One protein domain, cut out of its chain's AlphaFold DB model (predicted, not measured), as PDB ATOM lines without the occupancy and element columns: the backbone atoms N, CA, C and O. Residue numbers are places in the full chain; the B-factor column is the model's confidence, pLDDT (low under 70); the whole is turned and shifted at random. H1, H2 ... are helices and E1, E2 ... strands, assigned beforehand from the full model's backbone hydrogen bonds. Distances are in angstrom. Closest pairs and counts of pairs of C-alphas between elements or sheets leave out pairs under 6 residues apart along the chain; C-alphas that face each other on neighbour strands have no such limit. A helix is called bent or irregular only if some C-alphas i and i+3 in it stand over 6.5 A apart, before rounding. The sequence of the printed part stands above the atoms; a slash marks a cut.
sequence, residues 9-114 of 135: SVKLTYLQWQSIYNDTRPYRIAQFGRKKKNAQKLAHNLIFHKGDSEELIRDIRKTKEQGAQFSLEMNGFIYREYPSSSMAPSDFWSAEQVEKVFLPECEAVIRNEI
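What this domain is: This is residues 9 to 114 of the 135 residues of an uncharacterized protein of Neosartorya fumigata (strain ATCC MYA-4609 / Af293 / CBS 101355 / FGSC A1100) (UniProt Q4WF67). With little regular structure, the model is an open arch: at one end a two-strand ladder, E1 and E2, with H1 and a loop whose residues 32 to 40 stick out; at the other H4 with short H2 and H3; E3 between. The 106 printed residues, 40 in named elements, mixed class, run E1 H1 E2 E3 H2 H3 H4. It is extended, radius of gyration of the C-alphas 21.8 A, spanning 57 by 38 by 27 A.

How they stand to each other: Look first at E1, residues 13 to 15, antiparallel to E2, residues 48 to 50, at 147 degrees; N 14 and O 49 are within hydrogen-bond range, 2.8 A. E3, residues 55 to 57, pairs with no named strand; residues 9 to 10 pair antiparallel with its 55 to 56. H1, 19 to 22, H2, 64 to 67, H3, 72 to 75, and H4, 95 to 113, touch no helix. H4 has 13 of 15 O i to N i+4 pairs within range; the others are too short for one.

Where its parts are: Find E1 from C-alpha 13 at (43.349, -49.925, 24.039), 7.0 A long. H4 runs 25.6 A to C-alpha 113 at (59.969, -31.187, 48.546), only just irregular, C-alphas 100 and 103 being 6.8 A apart, with a kink of 31 degrees near residue 102.

The domain as a whole: The farthest C-alphas, Asn 38 and Asn 112, are 59.1 A apart. The printed part has no cut; links H1 to E2 and H3 to H4 are long. Residues 30 to 42, 62 to 68 and 84 to 85 have pLDDT under 70.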
ATOM      1  N   SER A   9      57.443 -50.880  24.292       94.31
ATOM      2  CA  SER A   9      56.569 -50.464  23.189       94.31
ATOM      3  C   SER A   9      55.348 -51.377  23.149       94.31
ATOM      4  O   SER A   9      55.493 -52.600  23.097       94.31
ATOM      5  N   VAL A  10      54.143 -50.814  23.227       95.31
ATOM      6  CA  VAL A  10      52.905 -51.603  23.217       95.31
ATOM      7  C   VAL A  10      51.752 -50.847  22.571       95.31
ATOM      8  O   VAL A  10      51.631 -49.630  22.677       95.31
ATOM      9  N   LYS A  11      50.857 -51.585  21.912       96.44
ATOM     10  CA  LYS A  11      49.623 -51.043  21.342       96.44
ATOM     11  C   LYS A  11      48.521 -50.985  22.399       96.44
ATOM     12  O   LYS A  11      48.013 -52.023  22.833       96.44
ATOM     13  N   LEU A  12      48.151 -49.776  22.809       95.75
ATOM     14  CA  LEU A  12      47.168 -49.540  23.865       95.75
ATOM     15  C   LEU A  12      45.721 -49.673  23.364       95.75
ATOM     16  O   LEU A  12      45.433 -49.639  22.168       95.75
ATOM     17  N   THR A  13      44.796 -49.892  24.300       96.00
ATOM     18  CA  THR A  13      43.349 -49.925  24.039       96.00
ATOM     19  C   THR A  13      42.697 -48.759  24.763       96.00
ATOM     20  O   THR A  13      42.813 -48.638  25.981       96.00
ATOM     21  N   TYR A  14      41.991 -47.925  24.010       94.75
ATOM     22  CA  TYR A  14      41.447 -46.657  24.463       94.75
ATOM     23  C   TYR A  14      39.932 -46.677  24.526       94.75
ATOM     24  O   TYR A  14      39.263 -47.239  23.654       94.75
ATOM     25  N   LEU A  15      39.384 -46.011  25.544       94.06
ATOM     26  CA  LEU A  15      37.972 -45.657  25.551       94.06
ATOM     27  C   LEU A  15      37.721 -44.685  24.395       94.06
ATOM     28  O   LEU A  15      38.342 -43.628  24.316       94.06
ATOM     29  N   GLN A  16      36.808 -45.040  23.504       94.25
ATOM     30  CA  GLN A  16      36.364 -44.151  22.445       94.25
ATOM     31  C   GLN A  16      35.306 -43.202  23.009       94.25
ATOM     32  O   GLN A  16      34.266 -43.661  23.487       94.25
ATOM     33  N   TRP A  17      35.546 -41.891  22.935       93.06
ATOM     34  CA  TRP A  17      34.555 -40.905  23.358       93.06
ATOM     35  C   TRP A  17      33.311 -40.989  22.469       93.06
ATOM     36  O   TRP A  17      33.403 -40.886  21.247       93.06
ATOM     37  N   GLN A  18      32.152 -41.195  23.086       94.19
ATOM     38  CA  GLN A  18      30.867 -41.284  22.401       94.19
ATOM     39  C   GLN A  18      30.038 -40.036  22.690       94.19
ATOM     40  O   GLN A  18      30.090 -39.494  23.793       94.19
ATOM     41  N   SER A  19      29.210 -39.615  21.731       95.19
ATOM     42  CA  SER A  19      28.309 -38.463  21.902       95.19
ATOM     43  C   SER A  19      27.371 -38.624  23.100       95.19
ATOM     44  O   SER A  19      27.096 -37.655  23.801       95.19
ATOM     45  N   ILE A  20      26.956 -39.861  23.391       93.06
ATOM     46  CA  ILE A  20      26.095 -40.182  24.535       93.06
ATOM     47  C   ILE A  20      26.708 -39.771  25.883       93.06
ATOM     48  O   ILE A  20      25.965 -39.617  26.846       93.06
ATOM     49  N   TYR A  21      28.034 -39.587  25.973       94.44
ATOM     50  CA  TYR A  21      28.712 -39.203  27.217       94.44
ATOM     51  C   TYR A  21      28.503 -37.742  27.614       94.44
ATOM     52  O   TYR A  21      28.755 -37.397  28.768       94.44
ATOM     53  N   ASN A  22      27.998 -36.912  26.700       93.69
ATOM     54  CA  ASN A  22      27.645 -35.527  27.003       93.69
ATOM     55  C   ASN A  22      26.413 -35.445  27.917       93.69
ATOM     56  O   ASN A  22      26.365 -34.603  28.808       93.69
ATOM     57  N   ASP A  23      25.462 -36.369  27.742       95.38
ATOM     58  CA  ASP A  23      24.196 -36.378  28.485       95.38
ATOM     59  C   ASP A  23      24.100 -37.543  29.481       95.38
ATOM     60  O   ASP A  23      23.344 -37.494  30.451       95.38
ATOM     61  N   THR A  24      24.856 -38.624  29.262       90.62
ATOM     62  CA  THR A  24      24.809 -39.849  30.070       90.62
ATOM     63  C   THR A  24      26.205 -40.297  30.475       90.62
ATOM     64  O   THR A  24      27.017 -40.678  29.639       90.62
ATOM     65  N   ARG A  25      26.477 -40.361  31.782       89.44
ATOM     66  CA  ARG A  25      27.796 -40.765  32.288       89.44
ATOM     67  C   ARG A  25      28.215 -42.161  31.787       89.44
ATOM     68  O   ARG A  25      27.373 -43.064  31.712       89.44
ATOM     69  N   PRO A  26      29.511 -42.375  31.497       92.19
ATOM     70  CA  PRO A  26      30.056 -43.707  31.268       92.19
ATOM     71  C   PRO A  26      29.759 -44.633  32.460       92.19
ATOM     72  O   PRO A  26      29.993 -44.264  33.611       92.19
ATOM     73  N   TYR A  27      29.237 -45.833  32.201       87.62
ATOM     74  CA  TYR A  27      28.869 -46.797  33.234       87.62
ATOM     75  C   TYR A  27      29.224 -48.229  32.839       87.62
ATOM     76  O   TYR A  27      29.173 -48.621  31.673       87.62
ATOM     77  N   ARG A  28      29.511 -49.043  33.858       84.06
ATOM     78  CA  ARG A  28      29.585 -50.502  33.769       84.06
ATOM     79  C   ARG A  28      28.818 -51.093  34.942       84.06
ATOM     80  O   ARG A  28      29.164 -50.865  36.096       84.06
ATOM     81  N   ILE A  29      27.766 -51.839  34.641       78.19
ATOM     82  CA  ILE A  29      26.955 -52.545  35.624       78.19
ATOM     83  C   ILE A  29      27.779 -53.736  36.110       78.19
ATOM     84  O   ILE A  29      27.993 -54.699  35.372       78.19
ATOM     85  N   ALA A  30      28.256 -53.670  37.350       65.62
ATOM     86  CA  ALA A  30      28.860 -54.825  37.989       65.62
ATOM     87  C   ALA A  30      27.766 -55.885  38.203       65.62
ATOM     88  O   ALA A  30      26.784 -55.641  38.903       65.62
ATOM     89  N   GLN A  31      27.885 -57.044  37.547       60.09
ATOM     90  CA  GLN A  31      26.916 -58.132  37.694       60.09
ATOM     91  C   GLN A  31      27.108 -58.826  39.048       60.09
ATOM     92  O   GLN A  31      27.713 -59.890  39.134       60.09
ATOM     93  N   PHE A  32      26.584 -58.232  40.116       50.00
ATOM     94  CA  PHE A  32      26.444 -58.903  41.403       50.00
ATOM     95  C   PHE A  32      25.042 -59.528  41.481       50.00
ATOM     96  O   PHE A  32      24.053 -58.836  41.713       50.00
ATOM     97  N   GLY A  33      24.942 -60.843  41.249       52.56
ATOM     98  CA  GLY A  33      23.706 -61.620  41.437       52.56
ATOM     99  C   GLY A  33      23.032 -62.158  40.163       52.56
ATOM    100  O   GLY A  33      23.307 -61.739  39.042       52.56
ATOM    101  N   ARG A  34      22.159 -63.162  40.362       54.41
ATOM    102  CA  ARG A  34      21.547 -64.031  39.334       54.41
ATOM    103  C   ARG A  34      20.937 -63.239  38.163       54.41
ATOM    104  O   ARG A  34      20.058 -62.405  38.365       54.41
ATOM    105  N   LYS A  35      21.356 -63.581  36.935       53.94
ATOM    106  CA  LYS A  35      20.833 -63.060  35.657       53.94
ATOM    107  C   LYS A  35      19.296 -63.065  35.652       53.94
ATOM    108  O   LYS A  35      18.684 -64.127  35.530       53.94
ATOM    109  N   LYS A  36      18.651 -61.895  35.738       55.22
ATOM    110  CA  LYS A  36      17.227 -61.779  35.382       55.22
ATOM    111  C   LYS A  36      17.115 -61.942  33.865       55.22
ATOM    112  O   LYS A  36      17.723 -61.182  33.120       55.22
ATOM    113  N   LYS A  37      16.347 -62.942  33.422       55.56
ATOM    114  CA  LYS A  37      16.240 -63.383  32.018       55.56
ATOM    115  C   LYS A  37      15.679 -62.337  31.032       55.56
ATOM    116  O   LYS A  37      15.812 -62.555  29.839       55.56
ATOM    117  N   ASN A  38      15.116 -61.212  31.489       53.66
ATOM    118  CA  ASN A  38      14.279 -60.337  30.649       53.66
ATOM    119  C   ASN A  38      14.650 -58.838  30.670       53.66
ATOM    120  O   ASN A  38      13.765 -57.991  30.653       53.66
ATOM    121  N   ALA A  39      15.932 -58.468  30.698       53.12
ATOM    122  CA  ALA A  39      16.317 -57.074  30.453       53.12
ATOM    123  C   ALA A  39      17.381 -56.989  29.355       53.12
ATOM    124  O   ALA A  39      18.546 -57.285  29.591       53.12
ATOM    125  N   GLN A  40      16.977 -56.513  28.175       57.25
ATOM    126  CA  GLN A  40      17.816 -56.088  27.040       57.25
ATOM    127  C   GLN A  40      18.752 -54.900  27.365       57.25
ATOM    128  O   GLN A  40      19.165 -54.163  26.474       57.25
ATOM    129  N   LYS A  41      19.077 -54.648  28.637       62.53
ATOM    130  CA  LYS A  41      19.959 -53.539  29.011       62.53
ATOM    131  C   LYS A  41      21.411 -53.979  28.858       62.53
ATOM    132  O   LYS A  41      21.840 -54.941  29.494       62.53
ATOM    133  N   LEU A  42      22.158 -53.257  28.023       67.06
ATOM    134  CA  LEU A  42      23.601 -53.431  27.872       67.06
ATOM    135  C   LEU A  42      24.289 -53.284  29.237       67.06
ATOM    136  O   LEU A  42      23.985 -52.370  30.007       67.06
ATOM    137  N   ALA A  43      25.230 -54.186  29.526       78.00
ATOM    138  CA  ALA A  43      25.971 -54.204  30.787       78.00
ATOM    139  C   ALA A  43      26.892 -52.981  30.960       78.00
ATOM    140  O   ALA A  43      27.344 -52.711  32.067       78.00
ATOM    141  N   HIS A  44      27.173 -52.237  29.892       85.88
ATOM    142  CA  HIS A  44      27.897 -50.970  29.902       85.88
ATOM    143  C   HIS A  44      27.541 -50.152  28.658       85.88
ATOM    144  O   HIS A  44      27.056 -50.708  27.673       85.88
ATOM    145  N   ASN A  45      27.831 -48.853  28.685       90.94
ATOM    146  CA  ASN A  45      27.804 -47.977  27.506       90.94
ATOM    147  C   ASN A  45      29.219 -47.623  26.998       90.94
ATOM    148  O   ASN A  45      29.380 -46.681  26.228       90.94
ATOM    149  N   LEU A  46      30.245 -48.354  27.448       92.75
ATOM    150  CA  LEU A  46      31.652 -48.149  27.078       92.75
ATOM    151  C   LEU A  46      31.987 -48.797  25.729       92.75
ATOM    152  O   LEU A  46      31.697 -49.980  25.545       92.75
ATOM    153  N   ILE A  47      32.630 -48.055  24.828       92.94
ATOM    154  CA  ILE A  47      33.172 -48.572  23.563       92.94
ATOM    155  C   ILE A  47      34.682 -48.371  23.577       92.94
ATOM    156  O   ILE A  47      35.158 -47.285  23.899       92.94
ATOM    157  N   PHE A  48      35.433 -49.416  23.238       94.31
ATOM    158  CA  PHE A  48      36.890 -49.385  23.215       94.31
ATOM    159  C   PHE A  48      37.412 -49.654  21.809       94.31
ATOM    160  O   PHE A  48      36.835 -50.454  21.073       94.31
ATOM    161  N   HIS A  49      38.529 -49.027  21.467       95.25
ATOM    162  CA  HIS A  49      39.254 -49.261  20.224       95.25
ATOM    163  C   HIS A  49      40.737 -49.462  20.527       95.25
ATOM    164  O   HIS A  49      41.241 -49.002  21.551       95.25
ATOM    165  N   LYS A  50      41.446 -50.179  19.655       95.38
ATOM    166  CA  LYS A  50      42.910 -50.219  19.726       95.38
ATOM    167  C   LYS A  50      43.450 -48.903  19.175       95.38
ATOM    168  O   LYS A  50      42.919 -48.433  18.175       95.38
ATOM    169  N   GLY A  51      44.480 -48.349  19.811       92.88
ATOM    170  CA  GLY A  51      45.199 -47.190  19.279       92.88
ATOM    171  C   GLY A  51      45.770 -47.491  17.896       92.88
ATOM    172  O   GLY A  51      45.870 -48.655  17.512       92.88
ATOM    173  N   ASP A  52      46.136 -46.473  17.127       93.94
ATOM    174  CA  ASP A  52      46.587 -46.679  15.746       93.94
ATOM    175  C   ASP A  52      48.030 -47.198  15.678       93.94
ATOM    176  O   ASP A  52      48.333 -48.104  14.892       93.94
ATOM    177  N   SER A  53      48.892 -46.716  16.573       94.75
ATOM    178  CA  SER A  53      50.311 -47.067  16.673       94.75
ATOM    179  C   SER A  53      50.654 -47.754  17.995       94.75
ATOM    180  O   SER A  53      49.842 -47.826  18.918       94.75
ATOM    181  N   GLU A  54      51.871 -48.290  18.074       96.12
ATOM    182  CA  GLU A  54      52.465 -48.611  19.369       96.12
ATOM    183  C   GLU A  54      52.894 -47.332  20.085       96.12
ATOM    184  O   GLU A  54      53.244 -46.332  19.452       96.12
ATOM    185  N   GLU A  55      52.865 -47.385  21.409       95.00
ATOM    186  CA  GLU A  55      53.283 -46.307  22.287       95.00
ATOM    187  C   GLU A  55      54.358 -46.797  23.245       95.00
ATOM    188  O   GLU A  55      54.312 -47.922  23.749       95.00
ATOM    189  N   LEU A  56      55.338 -45.928  23.489       92.19
ATOM    190  CA  LEU A  56      56.450 -46.206  24.382       92.19
ATOM    191  C   LEU A  56      56.047 -45.906  25.829       92.19
ATOM    192  O   LEU A  56      55.967 -44.744  26.231       92.19
ATOM    193  N   ILE A  57      55.861 -46.952  26.628       90.25
ATOM    194  CA  ILE A  57      55.721 -46.858  28.080       90.25
ATOM    195  C   ILE A  57      57.124 -46.851  28.688       90.25
ATOM    196  O   ILE A  57      57.853 -47.840  28.598       90.25
ATOM    197  N   ARG A  58      57.497 -45.728  29.306       85.00
ATOM    198  CA  ARG A  58      58.821 -45.538  29.912       85.00
ATOM    199  C   ARG A  58      58.862 -46.019  31.353       85.00
ATOM    200  O   ARG A  58      57.951 -45.737  32.133       85.00
ATOM    201  N   ASP A  59      59.953 -46.679  31.724       82.69
ATOM    202  CA  ASP A  59      60.199 -47.074  33.100       82.69
ATOM    203  C   ASP A  59      60.904 -45.966  33.888       82.69
ATOM    204  O   ASP A  59      62.105 -45.727  33.766       82.69
ATOM    205  N   ILE A  60      60.145 -45.323  34.767       79.00
ATOM    206  CA  ILE A  60      60.607 -44.217  35.609       79.00
ATOM    207  C   ILE A  60      61.610 -44.627  36.704       79.00
ATOM    208  O   ILE A  60      62.208 -43.758  37.331       79.00
ATOM    209  N   ARG A  61      61.805 -45.931  36.972       75.75
ATOM    210  CA  ARG A  61      62.622 -46.419  38.105       75.75
ATOM    211  C   ARG A  61      64.128 -46.325  37.863       75.75
ATOM    212  O   ARG A  61      64.889 -46.424  38.815       75.75
ATOM    213  N   LYS A  62      64.579 -46.202  36.608       62.75
ATOM    214  CA  LYS A  62      66.014 -46.173  36.253       62.75
ATOM    215  C   LYS A  62      66.508 -44.825  35.749       62.75
ATOM    216  O   LYS A  62      67.714 -44.625  35.631       62.75
ATOM    217  N   THR A  63      65.615 -43.888  35.471       57.69
ATOM    218  CA  THR A  63      65.978 -42.590  34.911       57.69
ATOM    219  C   THR A  63      65.979 -41.525  35.995       57.69
ATOM    220  O   THR A  63      65.122 -40.647  36.036       57.69
ATOM    221  N   LYS A  64      67.013 -41.569  36.852       55.03
ATOM    222  CA  LYS A  64      67.331 -40.494  37.814       55.03
ATOM    223  C   LYS A  64      67.330 -39.109  37.154       55.03
ATOM    224  O   LYS A  64      66.902 -38.134  37.757       55.03
ATOM    225  N   GLU A  65      67.742 -39.047  35.891       56.47
ATOM    226  CA  GLU A  65      67.832 -37.819  35.098       56.47
ATOM    227  C   GLU A  65      66.481 -37.327  34.550       56.47
ATOM    228  O   GLU A  65      66.324 -36.133  34.318       56.47
ATOM    229  N   GLN A  66      65.492 -38.209  34.361       55.94
ATOM    230  CA  GLN A  66      64.181 -37.847  33.791       55.94
ATOM    231  C   GLN A  66      63.110 -37.708  34.872       55.94
ATOM    232  O   GLN A  66      62.240 -36.854  34.756       55.94
ATOM    233  N   GLY A  67      63.199 -38.479  35.963       58.38
ATOM    234  CA  GLY A  67      62.347 -38.288  37.140       58.38
ATOM    235  C   GLY A  67      62.497 -36.892  37.754       58.38
ATOM    236  O   GLY A  67      61.524 -36.332  38.250       58.38
ATOM    237  N   ALA A  68      63.694 -36.304  37.638       62.38
ATOM    238  CA  ALA A  68      63.997 -34.930  38.033       62.38
ATOM    239  C   ALA A  68      63.447 -33.854  37.075       62.38
ATOM    240  O   ALA A  68      63.445 -32.681  37.434       62.38
ATOM    241  N   GLN A  69      62.991 -34.222  35.869       73.00
ATOM    242  CA  GLN A  69      62.372 -33.276  34.926       73.00
ATOM    243  C   GLN A  69      60.912 -32.981  35.271       73.00
ATOM    244  O   GLN A  69      60.376 -31.974  34.815       73.00
ATOM    245  N   PHE A  70      60.269 -33.851  36.052       82.25
ATOM    246  CA  PHE A  70      58.902 -33.638  36.499       82.25
ATOM    247  C   PHE A  70      58.908 -32.775  37.756       82.25
ATOM    248  O   PHE A  70      59.569 -33.115  38.737       82.25
ATOM    249  N   SER A  71      58.165 -31.670  37.725       85.12
ATOM    250  CA  SER A  71      57.950 -30.822  38.895       85.12
ATOM    251  C   SER A  71      56.469 -30.721  39.233       85.12
ATOM    252  O   SER A  71      55.597 -30.880  38.373       85.12
ATOM    253  N   LEU A  72      56.177 -30.415  40.496       85.31
ATOM    254  CA  LEU A  72      54.802 -30.194  40.934       85.31
ATOM    255  C   LEU A  72      54.164 -29.014  40.191       85.31
ATOM    256  O   LEU A  72      52.997 -29.087  39.823       85.31
ATOM    257  N   GLU A  73      54.931 -27.965  39.903       86.38
ATOM    258  CA  GLU A  73      54.456 -26.754  39.231       86.38
ATOM    259  C   GLU A  73      54.104 -26.994  37.762       86.38
ATOM    260  O   GLU A  73      53.107 -26.468  37.276       86.38
ATOM    261  N   MET A  74      54.927 -27.764  37.043       89.38
ATOM    262  CA  MET A  74      54.755 -27.969  35.604       89.38
ATOM    263  C   MET A  74      53.854 -29.166  35.296       89.38
ATOM    264  O   MET A  74      53.067 -29.133  34.353       89.38
ATOM    265  N   ASN A  75      53.979 -30.242  36.072       91.25
ATOM    266  CA  ASN A  75      53.360 -31.529  35.763       91.25
ATOM    267  C   ASN A  75      52.249 -31.911  36.744       91.25
ATOM    268  O   ASN A  75      51.479 -32.824  36.452       91.25
ATOM    269  N   GLY A  76      52.165 -31.257  37.908       88.75
ATOM    270  CA  GLY A  76      51.263 -31.655  38.989       88.75
ATOM    271  C   GLY A  76      51.704 -32.924  39.730       88.75
ATOM    272  O   GLY A  76      50.965 -33.420  40.575       88.75
ATOM    273  N   PHE A  77      52.889 -33.463  39.424       88.06
ATOM    274  CA  PHE A  77      53.463 -34.632  40.089       88.06
ATOM    275  C   PHE A  77      54.994 -34.604  40.039       88.06
ATOM    276  O   PHE A  77      55.595 -33.918  39.216       88.06
ATOM    277  N   ILE A  78      55.620 -35.397  40.907       85.88
ATOM    278  CA  ILE A  78      57.068 -35.581  40.948       85.88
ATOM    279  C   ILE A  78      57.423 -37.019  41.318       85.88
ATOM    280  O   ILE A  78      56.661 -37.696  42.011       85.88
ATOM    281  N   TYR A  79      58.592 -37.477  40.875       84.31
ATOM    282  CA  TYR A  79      59.138 -38.773  41.257       84.31
ATOM    283  C   TYR A  79      60.259 -38.614  42.275       84.31
ATOM    284  O   TYR A  79      61.186 -37.817  42.098       84.31
ATOM    285  N   ARG A  80      60.194 -39.412  43.340       80.50
ATOM    286  CA  ARG A  80      61.254 -39.534  44.340       80.50
ATOM    287  C   ARG A  80      61.525 -41.003  44.604       80.50
ATOM    288  O   ARG A  80      60.593 -41.798  44.717       80.50
ATOM    289  N   GLU A  81      62.805 -41.356  44.668       78.62
ATOM    290  CA  GLU A  81      63.199 -42.664  45.179       78.62
ATOM    291  C   GLU A  81      62.796 -42.731  46.648       78.62
ATOM    292  O   GLU A  81      63.064 -41.813  47.425       78.62
ATOM    293  N   TYR A  82      62.109 -43.811  47.008       76.50
ATOM    294  CA  TYR A  82      61.726 -44.035  48.387       76.50
ATOM    295  C   TYR A  82      62.991 -44.290  49.221       76.50
ATOM    296  O   TYR A  82      63.751 -45.198  48.880       76.50
ATOM    297  N   PRO A  83      63.249 -43.504  50.281       70.25
ATOM    298  CA  PRO A  83      64.539 -43.531  50.964       70.25
ATOM    299  C   PRO A  83      64.729 -44.732  51.903       70.25
ATOM    300  O   PRO A  83      65.850 -44.961  52.355       70.25
ATOM    301  N   SER A  84      63.673 -45.484  52.239       68.25
ATOM    302  CA  SER A  84      63.742 -46.434  53.354       68.25
ATOM    303  C   SER A  84      64.541 -47.694  53.039       68.25
ATOM    304  O   SER A  84      64.247 -48.430  52.096       68.25
ATOM    305  N   SER A  85      65.502 -47.985  53.916       64.75
ATOM    306  CA  SER A  85      66.185 -49.274  54.017       64.75
ATOM    307  C   SER A  85      65.607 -50.176  55.116       64.75
ATOM    308  O   SER A  85      66.072 -51.304  55.264       64.75
ATOM    309  N   SER A  86      64.664 -49.683  55.930       77.50
ATOM    310  CA  SER A  86      64.214 -50.359  57.158       77.50
ATOM    311  C   SER A  86      63.005 -51.273  56.987       77.50
ATOM    312  O   SER A  86      62.805 -52.135  57.836       77.50
ATOM    313  N   MET A  87      62.222 -51.120  55.916       85.94
ATOM    314  CA  MET A  87      61.084 -52.001  55.640       85.94
ATOM    315  C   MET A  87      61.453 -53.086  54.632       85.94
ATOM    316  O   MET A  87      61.855 -52.809  53.499       85.94
ATOM    317  N   ALA A  88      61.260 -54.342  55.020       87.00
ATOM    318  CA  ALA A  88      61.265 -55.461  54.099       87.00
ATOM    319  C   ALA A  88      59.954 -55.488  53.282       87.00
ATOM    320  O   ALA A  88      58.922 -54.984  53.728       87.00
ATOM    321  N   PRO A  89      59.926 -56.144  52.105       86.69
ATOM    322  CA  PRO A  89      58.700 -56.289  51.315       86.69
ATOM    323  C   PRO A  89      57.516 -56.913  52.076       86.69
ATOM    324  O   PRO A  89      56.364 -56.658  51.731       86.69
ATOM    325  N   SER A  90      57.781 -57.732  53.100       86.88
ATOM    326  CA  SER A  90      56.760 -58.310  53.984       86.88
ATOM    327  C   SER A  90      56.060 -57.275  54.867       86.88
ATOM    328  O   SER A  90      54.911 -57.474  55.256       86.88
ATOM    329  N   ASP A  91      56.728 -56.168  55.175       88.44
ATOM    330  CA  ASP A  91      56.270 -55.220  56.189       88.44
ATOM    331  C   ASP A  91      55.165 -54.313  55.644       88.44
ATOM    332  O   ASP A  91      54.295 -53.877  56.389       88.44
ATOM    333  N   PHE A  92      55.108 -54.132  54.321       87.12
ATOM    334  CA  PHE A  92      54.019 -53.430  53.631       87.12
ATOM    335  C   PHE A  92      52.658 -54.138  53.746       87.12
ATOM    336  O   PHE A  92      51.624 -53.537  53.458       87.12
ATOM    337  N   TRP A  93      52.641 -55.403  54.183       88.31
ATOM    338  CA  TRP A  93      51.410 -56.138  54.487       88.31
ATOM    339  C   TRP A  93      50.963 -55.973  55.945       88.31
ATOM    340  O   TRP A  93      49.897 -56.462  56.317       88.31
ATOM    341  N   SER A  94      51.753 -55.293  56.780       90.19
ATOM    342  CA  SER A  94      51.392 -54.960  58.154       90.19
ATOM    343  C   SER A  94      50.918 -53.515  58.228       90.19
ATOM    344  O   SER A  94      51.699 -52.585  58.037       90.19
ATOM    345  N   ALA A  95      49.636 -53.324  58.549       91.50
ATOM    346  CA  ALA A  95      49.061 -51.992  58.736       91.50
ATOM    347  C   ALA A  95      49.843 -51.192  59.789       91.50
ATOM    348  O   ALA A  95      50.135 -50.023  59.583       91.50
ATOM    349  N   GLU A  96      50.272 -51.858  60.863       92.00
ATOM    350  CA  GLU A  96      51.070 -51.243  61.921       92.00
ATOM    351  C   GLU A  96      52.421 -50.722  61.412       92.00
ATOM    352  O   GLU A  96      52.821 -49.615  61.762       92.00
ATOM    353  N   GLN A  97      53.131 -51.493  60.582       91.56
ATOM    354  CA  GLN A  97      54.419 -51.058  60.026       91.56
ATOM    355  C   GLN A  97      54.235 -49.927  59.016       91.56
ATOM    356  O   GLN A  97      55.012 -48.972  59.005       91.56
ATOM    357  N   VAL A  98      53.174 -49.992  58.208       91.50
ATOM    358  CA  VAL A  98      52.828 -48.907  57.288       91.50
ATOM    359  C   VAL A  98      52.550 -47.617  58.065       91.50
ATOM    360  O   VAL A  98      53.129 -46.581  57.752       91.50
ATOM    361  N   GLU A  99      51.744 -47.669  59.124       92.62
ATOM    362  CA  GLU A  99      51.425 -46.495  59.946       92.62
ATOM    363  C   GLU A  99      52.629 -45.934  60.697       92.62
ATOM    364  O   GLU A  99      52.798 -44.718  60.765       92.62
ATOM    365  N   LYS A 100      53.453 -46.802  61.291       92.31
ATOM    366  CA  LYS A 100      54.549 -46.377  62.171       92.31
ATOM    367  C   LYS A 100      55.818 -45.984  61.427       92.31
ATOM    368  O   LYS A 100      56.612 -45.232  61.987       92.31
ATOM    369  N   VAL A 101      56.031 -46.507  60.219       91.56
ATOM    370  CA  VAL A 101      57.284 -46.332  59.470       91.56
ATOM    371  C   VAL A 101      57.019 -45.684  58.117       91.56
ATOM    372  O   VAL A 101      57.487 -44.574  57.877       91.56
ATOM    373  N   PHE A 102      56.207 -46.319  57.266       90.44
ATOM    374  CA  PHE A 102      56.023 -45.870  55.883       90.44
ATOM    375  C   PHE A 102      55.384 -44.481  55.772       90.44
ATOM    376  O   PHE A 102      55.902 -43.606  55.081       90.44
ATOM    377  N   LEU A 103      54.253 -44.254  56.449       92.00
ATOM    378  CA  LEU A 103      53.525 -42.986  56.343       92.00
ATOM    379  C   LEU A 103      54.338 -41.791  56.877       92.00
ATOM    380  O   LEU A 103      54.388 -40.777  56.175       92.00
ATOM    381  N   PRO A 104      55.028 -41.884  58.034       91.62
ATOM    382  CA  PRO A 104      55.950 -40.839  58.476       91.62
ATOM    383  C   PRO A 104      57.094 -40.571  57.489       91.62
ATOM    384  O   PRO A 104      57.445 -39.414  57.256       91.62
ATOM    385  N   GLU A 105      57.662 -41.613  56.875       91.31
ATOM    386  CA  GLU A 105      58.704 -41.455  55.852       91.31
ATOM    387  C   GLU A 105      58.160 -40.736  54.603       91.31
ATOM    388  O   GLU A 105      58.813 -39.832  54.078       91.31
ATOM    389  N   CYS A 106      56.941 -41.058  54.158       90.38
ATOM    390  CA  CYS A 106      56.265 -40.331  53.080       90.38
ATOM    391  C   CYS A 106      56.019 -38.858  53.429       90.38
ATOM    392  O   CYS A 106      56.274 -37.984  52.598       90.38
ATOM    393  N   GLU A 107      55.551 -38.565  54.644       91.94
ATOM    394  CA  GLU A 107      55.369 -37.188  55.109       91.94
ATOM    395  C   GLU A 107      56.689 -36.406  55.073       91.94
ATOM    396  O   GLU A 107      56.720 -35.278  54.576       91.94
ATOM    397  N   ALA A 108      57.789 -37.013  55.528       90.25
ATOM    398  CA  ALA A 108      59.108 -36.389  55.489       90.25
ATOM    399  C   ALA A 108      59.551 -36.059  54.053       90.25
ATOM    400  O   ALA A 108      60.054 -34.964  53.802       90.25
ATOM    401  N   VAL A 109      59.319 -36.964  53.092       89.44
ATOM    402  CA  VAL A 109      59.609 -36.709  51.668       89.44
ATOM    403  C   VAL A 109      58.805 -35.515  51.147       89.44
ATOM    404  O   VAL A 109      59.375 -34.632  50.508       89.44
ATOM    405  N   ILE A 110      57.508 -35.443  51.455       90.31
ATOM    406  CA  ILE A 110      56.631 -34.354  50.993       90.31
ATOM    407  C   ILE A 110      57.067 -33.004  51.581       90.31
ATOM    408  O   ILE A 110      57.169 -32.019  50.849       90.31
ATOM    409  N   ARG A 111      57.363 -32.953  52.886       91.56
ATOM    410  CA  ARG A 111      57.813 -31.721  53.559       91.56
ATOM    411  C   ARG A 111      59.163 -31.223  53.049       91.56
ATOM    412  O   ARG A 111      59.386 -30.018  53.015       91.56
ATOM    413  N   ASN A 112      60.055 -32.132  52.659       88.69
ATOM    414  CA  ASN A 112      61.347 -31.760  52.084       88.69
ATOM    415  C   ASN A 112      61.213 -31.200  50.663       88.69
ATOM    416  O   ASN A 112      62.029 -30.375  50.256       88.69
ATOM    417  N   GLU A 113      60.198 -31.636  49.917       87.31
ATOM    418  CA  GLU A 113      59.969 -31.187  48.546       87.31
ATOM    419  C   GLU A 113      59.247 -29.834  48.485       87.31
ATOM    420  O   GLU A 113      59.598 -28.971  47.682       87.31
ATOM    421  N   ILE A 114      58.248 -29.624  49.347       89.31
ATOM    422  CA  ILE A 114      57.381 -28.443  49.301       89.31
ATOM    423  C   ILE A 114      57.732 -27.495  50.451       89.31
ATOM    424  O   ILE A 114      57.551 -27.802  51.630       89.31
TER     425      ILE A 114